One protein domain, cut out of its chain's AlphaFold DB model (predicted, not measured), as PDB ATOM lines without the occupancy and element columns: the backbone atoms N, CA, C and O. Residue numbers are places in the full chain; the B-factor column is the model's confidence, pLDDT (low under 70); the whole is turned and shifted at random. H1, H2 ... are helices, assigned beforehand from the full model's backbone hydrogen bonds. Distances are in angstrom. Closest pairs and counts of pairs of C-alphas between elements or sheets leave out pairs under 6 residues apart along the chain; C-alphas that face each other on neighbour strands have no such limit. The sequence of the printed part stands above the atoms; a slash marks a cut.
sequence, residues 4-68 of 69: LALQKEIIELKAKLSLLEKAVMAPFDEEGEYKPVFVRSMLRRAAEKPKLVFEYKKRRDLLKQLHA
ATOM      1  N   LEU A   4       7.363 -23.051   1.296       81.12
ATOM      2  CA  LEU A   4       8.253 -21.898   1.109       81.12
ATOM      3  C   LEU A   4       7.500 -20.575   0.901       81.12
ATOM      4  O   LEU A   4       7.925 -19.539   1.411       81.12
ATOM      5  N   ALA A   5       6.379 -20.594   0.172       81.50
ATOM      6  CA  ALA A   5       5.573 -19.395  -0.056       81.50
ATOM      7  C   ALA A   5       4.941 -18.901   1.256       81.50
ATOM      8  O   ALA A   5       5.023 -17.716   1.573       81.50
ATOM      9  N   LEU A   6       4.423 -19.831   2.065       82.88
ATOM     10  CA  LEU A   6       3.882 -19.545   3.396       82.88
ATOM     11  C   LEU A   6       4.952 -19.004   4.356       82.88
ATOM     12  O   LEU A   6       4.703 -18.048   5.083       82.88
ATOM     13  N   GLN A   7       6.166 -19.565   4.343       87.00
ATOM     14  CA  GLN A   7       7.266 -19.064   5.175       87.00
ATOM     15  C   GLN A   7       7.650 -17.622   4.829       87.00
ATOM     16  O   GLN A   7       7.843 -16.805   5.732       87.00
ATOM     17  N   LYS A   8       7.723 -17.287   3.537       88.56
ATOM     18  CA  LYS A   8       8.011 -15.920   3.087       88.56
ATOM     19  C   LYS A   8       6.928 -14.940   3.541       88.56
ATOM     20  O   LYS A   8       7.242 -13.864   4.046       88.56
ATOM     21  N   GLU A   9       5.668 -15.339   3.424       86.94
ATOM     22  CA  GLU A   9       4.524 -14.531   3.842       86.94
ATOM     23  C   GLU A   9       4.514 -14.289   5.362       86.94
ATOM     24  O   GLU A   9       4.330 -13.156   5.809       86.94
ATOM     25  N   ILE A  10       4.832 -15.310   6.165       89.12
ATOM     26  CA  ILE A  10       4.970 -15.182   7.625       89.12
ATOM     27  C   ILE A  10       6.084 -14.194   7.997       89.12
ATOM     28  O   ILE A  10       5.897 -13.372   8.897       89.12
ATOM     29  N   ILE A  11       7.238 -14.249   7.326       89.12
ATOM     30  CA  ILE A  11       8.353 -13.324   7.581       89.12
ATOM     31  C   ILE A  11       7.934 -11.883   7.267       89.12
ATOM     32  O   ILE A  11       8.166 -10.980   8.075       89.12
ATOM     33  N   GLU A  12       7.272 -11.661   6.131       86.25
ATOM     34  CA  GLU A  12       6.775 -10.334   5.763       86.25
ATOM     35  C   GLU A  12       5.726  -9.806   6.746       86.25
ATOM     36  O   GLU A  12       5.741  -8.620   7.087       86.25
ATOM     37  N   LEU A  13       4.818 -10.663   7.219       86.50
ATOM     38  CA  LEU A  13       3.804 -10.287   8.202       86.50
ATOM     39  C   LEU A  13       4.431  -9.933   9.554       86.50
ATOM     40  O   LEU A  13       4.078  -8.903  10.125       86.50
ATOM     41  N   LYS A  14       5.417 -10.705  10.025       82.56
ATOM     42  CA  LYS A  14       6.166 -10.390  11.254       82.56
ATOM     43  C   LYS A  14       6.906  -9.054  11.153       82.56
ATOM     44  O   LYS A  14       6.876  -8.266  12.095       82.56
ATOM     45  N   ALA A  15       7.520  -8.760  10.006       75.25
ATOM     46  CA  ALA A  15       8.182  -7.477   9.776       75.25
ATOM     47  C   ALA A  15       7.185  -6.302   9.796       75.25
ATOM     48  O   ALA A  15       7.458  -5.271  10.409       75.25
ATOM     49  N   LYS A  16       6.011  -6.466   9.169       72.38
ATOM     50  CA  LYS A  16       4.934  -5.462   9.183       72.38
ATOM     51  C   LYS A  16       4.377  -5.240  10.592       72.38
ATOM     52  O   LYS A  16       4.147  -4.090  10.956       72.38
ATOM     53  N   LEU A  17       4.198  -6.308  11.373       75.94
ATOM     54  CA  LEU A  17       3.722  -6.233  12.755       75.94
ATOM     55  C   LEU A  17       4.715  -5.482  13.644       75.94
ATOM     56  O   LEU A  17       4.333  -4.496  14.258       75.94
ATOM     57  N   SER A  18       5.999  -5.854  13.614       71.19
ATOM     58  CA  SER A  18       7.038  -5.161  14.392       71.19
ATOM     59  C   SER A  18       7.130  -3.673  14.044       71.19
ATOM     60  O   SER A  18       7.406  -2.827  14.894       71.19
ATOM     61  N   LEU A  19       6.889  -3.330  12.780       71.25
ATOM     62  CA  LEU A  19       6.887  -1.946  12.337       71.25
ATOM     63  C   LEU A  19       5.675  -1.168  12.863       71.25
ATOM     64  O   LEU A  19       5.825  -0.016  13.263       71.25
ATOM     65  N   LEU A  20       4.498  -1.796  12.883       70.12
ATOM     66  CA  LEU A  20       3.290  -1.232  13.483       70.12
ATOM     67  C   LEU A  20       3.446  -1.072  14.995       70.12
ATOM     68  O   LEU A  20       3.173   0.005  15.505       70.12
ATOM     69  N   GLU A  21       3.961  -2.085  15.687       67.94
ATOM     70  CA  GLU A  21       4.257  -2.023  17.122       67.94
ATOM     71  C   GLU A  21       5.217  -0.878  17.434       67.94
ATOM     72  O   GLU A  21       4.970  -0.102  18.345       67.94
ATOM     73  N   LYS A  22       6.271  -0.683  16.634       63.78
ATOM     74  CA  LYS A  22       7.175   0.463  16.802       63.78
ATOM     75  C   LYS A  22       6.498   1.791  16.488       63.78
ATOM     76  O   LYS A  22       6.718   2.750  17.213       63.78
ATOM     77  N   ALA A  23       5.684   1.877  15.441       65.25
ATOM     78  CA  ALA A  23       4.982   3.114  15.099       65.25
ATOM     79  C   ALA A  23       3.957   3.513  16.172       65.25
ATOM     80  O   ALA A  23       3.784   4.701  16.437       65.25
ATOM     81  N   VAL A  24       3.306   2.522  16.785       64.81
ATOM     82  CA  VAL A  24       2.286   2.718  17.813       64.81
ATOM     83  C   VAL A  24       2.906   2.866  19.195       64.81
ATOM     84  O   VAL A  24       2.433   3.712  19.917       64.81
ATOM     85  N   MET A  25       3.959   2.135  19.578       61.97
ATOM     86  CA  MET A  25       4.515   2.158  20.946       61.97
ATOM     87  C   MET A  25       5.751   3.043  21.123       61.97
ATOM     88  O   MET A  25       5.983   3.546  22.218       61.97
ATOM     89  N   ALA A  26       6.562   3.281  20.083       65.38
ATOM     90  CA  ALA A  26       7.739   4.143  20.228       65.38
ATOM     91  C   ALA A  26       7.432   5.554  20.764       65.38
ATOM     92  O   ALA A  26       8.258   6.048  21.543       65.38
ATOM     93  N   PRO A  27       6.304   6.209  20.400       69.94
ATOM     94  CA  PRO A  27       6.040   7.560  20.862       69.94
ATOM     95  C   PRO A  27       5.502   7.627  22.294       69.94
ATOM     96  O   PRO A  27       5.529   8.725  22.842       69.94
ATOM     97  N   PHE A  28       5.083   6.511  22.908       74.44
ATOM     98  CA  PHE A  28       4.498   6.499  24.253       74.44
ATOM     99  C   PHE A  28       5.444   5.927  25.317       74.44
ATOM    100  O   PHE A  28       6.335   5.127  25.004       74.44
ATOM    101  N   ASP A  29       5.299   6.383  26.557       80.06
ATOM    102  CA  ASP A  29       5.939   5.814  27.745       80.06
ATOM    103  C   ASP A  29       5.111   4.671  28.362       80.06
ATOM    104  O   ASP A  29       4.158   4.176  27.757       80.06
ATOM    105  N   GLU A  30       5.541   4.187  29.528       80.56
ATOM    106  CA  GLU A  30       4.921   3.053  30.226       80.56
ATOM    107  C   GLU A  30       3.507   3.372  30.739       80.56
ATOM    108  O   GLU A  30       2.717   2.454  30.954       80.56
ATOM    109  N   GLU A  31       3.169   4.657  30.867       81.50
ATOM    110  CA  GLU A  31       1.860   5.149  31.308       81.50
ATOM    111  C   GLU A  31       0.920   5.419  30.119       81.50
ATOM    112  O   GLU A  31      -0.264   5.705  30.298       81.50
ATOM    113  N   GLY A  32       1.421   5.269  28.888       74.94
ATOM    114  CA  GLY A  32       0.669   5.543  27.667       74.94
ATOM    115  C   GLY A  32       0.630   7.027  27.300       74.94
ATOM    116  O   GLY A  32      -0.127   7.404  26.401       74.94
ATOM    117  N   GLU A  33       1.447   7.869  27.940       80.00
ATOM    118  CA  GLU A  33       1.611   9.271  27.569       80.00
ATOM    119  C   GLU A  33       2.663   9.435  26.473       80.00
ATOM    120  O   GLU A  33       3.576   8.627  26.309       80.00
ATOM    121  N   TYR A  34       2.551  10.502  25.678       78.88
ATOM    122  CA  TYR A  34       3.570  10.793  24.676       78.88
ATOM    123  C   TYR A  34       4.893  11.173  25.342       78.88
ATOM    124  O   TYR A  34       4.982  12.175  26.052       78.88
ATOM    125  N   LYS A  35       5.973  10.472  24.984       81.88
ATOM    126  CA  LYS A  35       7.322  10.797  25.450       81.88
ATOM    127  C   LYS A  35       7.650  12.265  25.153       81.88
ATOM    128  O   LYS A  35       7.559  12.685  23.992       81.88
ATOM    129  N   PRO A  36       8.185  13.036  26.117       79.81
ATOM    130  CA  PRO A  36       8.508  14.452  25.914       79.81
ATOM    131  C   PRO A  36       9.444  14.726  24.726       79.81
ATOM    132  O   PRO A  36       9.374  15.767  24.072       79.81
ATOM    133  N   VAL A  37      10.345  13.788  24.414       79.44
ATOM    134  CA  VAL A  37      11.243  13.871  23.247       79.44
ATOM    135  C   VAL A  37      10.466  13.788  21.930       79.44
ATOM    136  O   VAL A  37      10.752  14.547  21.002       79.44
ATOM    137  N   PHE A  38       9.460  12.913  21.858       78.69
ATOM    138  CA  PHE A  38       8.592  12.779  20.692       78.69
ATOM    139  C   PHE A  38       7.757  14.047  20.481       78.69
ATOM    140  O   PHE A  38       7.765  14.601  19.382       78.69
ATOM    141  N   VAL A  39       7.132  14.568  21.545       76.81
ATOM    142  CA  VAL A  39       6.328  15.803  21.490       76.81
ATOM    143  C   VAL A  39       7.161  16.987  20.997       76.81
ATOM    144  O   VAL A  39       6.764  17.676  20.059       76.81
ATOM    145  N   ARG A  40       8.363  17.197  21.555       78.88
ATOM    146  CA  ARG A  40       9.264  18.281  21.122       78.88
ATOM    147  C   ARG A  40       9.674  18.153  19.656       78.88
ATOM    148  O   ARG A  40       9.692  19.151  18.940       78.88
ATOM    149  N   SER A  41       9.980  16.937  19.203       77.62
ATOM    150  CA  SER A  41      10.310  16.667  17.799       77.62
ATOM    151  C   SER A  41       9.131  16.980  16.870       77.62
ATOM    152  O   SER A  41       9.311  17.639  15.844       77.62
ATOM    153  N   MET A  42       7.914  16.584  17.255       74.94
ATOM    154  CA  MET A  42       6.691  16.865  16.499       74.94
ATOM    155  C   MET A  42       6.376  18.361  16.437       74.94
ATOM    156  O   MET A  42       6.121  18.870  15.349       74.94
ATOM    157  N   LEU A  43       6.460  19.083  17.559       77.31
ATOM    158  CA  LEU A  43       6.245  20.535  17.600       77.31
ATOM    159  C   LEU A  43       7.268  21.282  16.739       77.31
ATOM    160  O   LEU A  43       6.899  22.156  15.956       77.31
ATOM    161  N   ARG A  44       8.546  20.893  16.820       80.44
ATOM    162  CA  ARG A  44       9.603  21.456  15.976       80.44
ATOM    163  C   ARG A  44       9.330  21.211  14.492       80.44
ATOM    164  O   ARG A  44       9.402  22.142  13.697       80.44
ATOM    165  N   ARG A  45       8.960  19.986  14.110       72.62
ATOM    166  CA  ARG A  45       8.602  19.658  12.720       72.62
ATOM    167  C   ARG A  45       7.352  20.400  12.255       72.62
ATOM    168  O   ARG A  45       7.300  20.797  11.096       72.62
ATOM    169  N   ALA A  46       6.370  20.604  13.130       72.69
ATOM    170  CA  ALA A  46       5.154  21.340  12.805       72.69
ATOM    171  C   ALA A  46       5.458  22.821  12.552       72.69
ATOM    172  O   ALA A  46       4.897  23.401  11.627       72.69
ATOM    173  N   ALA A  47       6.388  23.401  13.315       77.50
ATOM    174  CA  ALA A  47       6.871  24.760  13.105       77.50
ATOM    175  C   ALA A  47       7.717  24.892  11.824       77.50
ATOM    176  O   ALA A  47       7.524  25.823  11.049       77.50
ATOM    177  N   GLU A  48       8.634  23.953  11.571       79.31
ATOM    178  CA  GLU A  48       9.559  24.017  10.430       79.31
ATOM    179  C   GLU A  48       8.899  23.624   9.096       79.31
ATOM    180  O   GLU A  48       9.211  24.195   8.051       79.31
ATOM    181  N   LYS A  49       8.024  22.608   9.097       74.38
ATOM    182  CA  LYS A  49       7.413  22.019   7.890       74.38
ATOM    183  C   LYS A  49       5.981  21.521   8.161       74.38
ATOM    184  O   LYS A  49       5.722  20.316   8.070       74.38
ATOM    185  N   PRO A  50       5.016  22.427   8.398       64.38
ATOM    186  CA  PRO A  50       3.654  22.071   8.812       64.38
ATOM    187  C   PRO A  50       2.943  21.113   7.841       64.38
ATOM    188  O   PRO A  50       2.298  20.161   8.272       64.38
ATOM    189  N   LYS A  51       3.130  21.271   6.523       64.94
ATOM    190  CA  LYS A  51       2.504  20.397   5.507       64.94
ATOM    191  C   LYS A  51       2.947  18.928   5.582       64.94
ATOM    192  O   LYS A  51       2.204  18.060   5.147       64.94
ATOM    193  N   LEU A  52       4.133  18.641   6.124       61.16
ATOM    194  CA  LEU A  52       4.649  17.271   6.253       61.16
ATOM    195  C   LEU A  52       4.181  16.569   7.531       61.16
ATOM    196  O   LEU A  52       4.243  15.347   7.598       61.16
ATOM    197  N   VAL A  53       3.742  17.326   8.540       57.62
ATOM    198  CA  VAL A  53       3.305  16.774   9.831       57.62
ATOM    199  C   VAL A  53       1.864  16.272   9.774       57.62
ATOM    200  O   VAL A  53       1.542  15.285  10.429       57.62
ATOM    201  N   PHE A  54       1.013  16.917   8.971       53.47
ATOM    202  CA  PHE A  54      -0.424  16.624   8.922       53.47
ATOM    203  C   PHE A  54      -0.874  15.845   7.675       53.47
ATOM    204  O   PHE A  54      -1.997  15.349   7.651       53.47
ATOM    205  N   GLU A  55      -0.023  15.673   6.656       43.50
ATOM    206  CA  GLU A  55      -0.347  14.842   5.486       43.50
ATOM    207  C   GLU A  55       0.470  13.545   5.452       43.50
ATOM    208  O   GLU A  55       1.451  13.420   4.723       43.50
ATOM    209  N   TYR A  56       0.003  12.512   6.157       54.81
ATOM    210  CA  TYR A  56       0.437  11.135   5.892       54.81
ATOM    211  C   TYR A  56      -0.470  10.492   4.847       54.81
ATOM    212  O   TYR A  56      -1.200   9.541   5.118       54.81
ATOM    213  N   LYS A  57      -0.443  11.016   3.618       50.34
ATOM    214  CA  LYS A  57      -1.268  10.464   2.532       50.34
ATOM    215  C   LYS A  57      -0.796   9.081   2.072       50.34
ATOM    216  O   LYS A  57      -1.558   8.368   1.422       50.34
ATOM    217  N   LYS A  58       0.451   8.680   2.369       52.75
ATOM    218  CA  LYS A  58       1.021   7.396   1.926       52.75
ATOM    219  C   LYS A  58       1.847   6.716   3.019       52.75
ATOM    220  O   LYS A  58       2.657   7.337   3.699       52.75
ATOM    221  N   ARG A  59       1.741   5.381   3.092       51.75
ATOM    222  CA  ARG A  59       2.507   4.492   4.001       51.75
ATOM    223  C   ARG A  59       4.021   4.754   4.008       51.75
ATOM    224  O   ARG A  59       4.678   4.584   5.028       51.75
ATOM    225  N   ARG A  60       4.582   5.149   2.858       55.06
ATOM    226  CA  ARG A  60       6.020   5.410   2.679       55.06
ATOM    227  C   ARG A  60       6.497   6.669   3.407       55.06
ATOM    228  O   ARG A  60       7.664   6.726   3.783       55.06
ATOM    229  N   ASP A  61       5.613   7.634   3.629       56.66
ATOM    230  CA  ASP A  61       5.967   8.911   4.256       56.66
ATOM    231  C   ASP A  61       6.117   8.747   5.773       56.66
ATOM    232  O   ASP A  61       7.072   9.256   6.358       56.66
ATOM    233  N   LEU A  62       5.269   7.906   6.379       55.19
ATOM    234  CA  LEU A  62       5.409   7.465   7.770       55.19
ATOM    235  C   LEU A  62       6.713   6.674   7.988       55.19
ATOM    236  O   LEU A  62       7.456   6.925   8.934       55.19
ATOM    237  N   LEU A  63       7.036   5.754   7.072       56.81
ATOM    238  CA  LEU A  63       8.254   4.934   7.136       56.81
ATOM    239  C   LEU A  63       9.545   5.758   7.039       56.81
ATOM    240  O   LEU A  63      10.480   5.529   7.804       56.81
ATOM    241  N   LYS A  64       9.596   6.737   6.128       60.69
ATOM    242  CA  LYS A  64      10.745   7.649   6.012       60.69
ATOM    243  C   LYS A  64      10.976   8.447   7.295       60.69
ATOM    244  O   LYS A  64      12.122   8.690   7.651       60.69
ATOM    245  N   GLN A  65       9.910   8.831   7.996       56.00
ATOM    246  CA  GLN A  65      10.007   9.594   9.242       56.00
ATOM    247  C   GLN A  65      10.515   8.749  10.419       56.00
ATOM    248  O   GLN A  65      11.240   9.282  11.255       56.00
ATOM    249  N   LEU A  66      10.185   7.451  10.464       52.81
ATOM    250  CA  LEU A  66      10.683   6.512  11.481       52.81
ATOM    251  C   LEU A  66      12.158   6.126  11.277       52.81
ATOM    252  O   LEU A  66      12.830   5.749  12.233       52.81
ATOM    253  N   HIS A  67      12.656   6.195  10.039       51.31
ATOM    254  CA  HIS A  67      14.019   5.787   9.675       51.31
ATOM    255  C   HIS A  67      15.008   6.955   9.521       51.31
ATOM    256  O   HIS A  67      16.206   6.712   9.387       51.31
ATOM    257  N   ALA A  68      14.542   8.206   9.536       52.84
ATOM    258  CA  ALA A  68      15.404   9.385   9.527       52.84
ATOM    259  C   ALA A  68      16.032   9.588  10.919       52.84
ATOM    260  O   ALA A  68      15.488  10.322  11.747       52.84
TER     261      ALA A  68
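AT A GLANCE: This is residues 4 to 68 of the 69 residues of an uncharacterized protein of Candidatus Giovannonibacteria bacterium GW2011_GWA2_44_26 (UniProt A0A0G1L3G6). One long helix, H1, sticks out as an arm with residues 4 to 18 free; beyond it the chain folds back through H2, H3 and H4 in a loose, open loop that returns beside H1's last residues. The 65 printed residues hold four named helices, H1 to H4 in chain order, and no named strand: all helix. The whole is loose, radius of gyration of the C-alphas 14.9 A, spanning 48 by 29 by 17 A.

IN THESE COORDINATES: Find C-alpha 4 at (8.253, -21.898, 1.109); from there H1 runs 31.4 A to residue 25. H2, residues 36 to 48, covers 18.2 A; H3 is residues 50 to 54. H4, residues 59 to 67, ends at C-alpha 67 (14.019, 5.787, 9.675).

HOW THE PARTS SIT: H1 and H4 are close but not clearly touching, the C-alphas of Ala 23 and Leu 66 closest at 7.6 A. H2 touches H3 with residues 42 to 46 alone, closest at C-alphas 46 and 53, 5.8 A. H3 and H4 are near each other. H1 and H2 are apart. In H1, H2 and H4 every O i to N i+4 pair is within hydrogen-bond range; in H3 0 of 1, with 1 of 2 O i to N i+3 pairs.

THE WHOLE: C-alphas 4 and 47 are farthest apart, 48.2 A. The printed part has no cut and no long link. Residues 21 to 27 and 50 to 68 have pLDDT under 70.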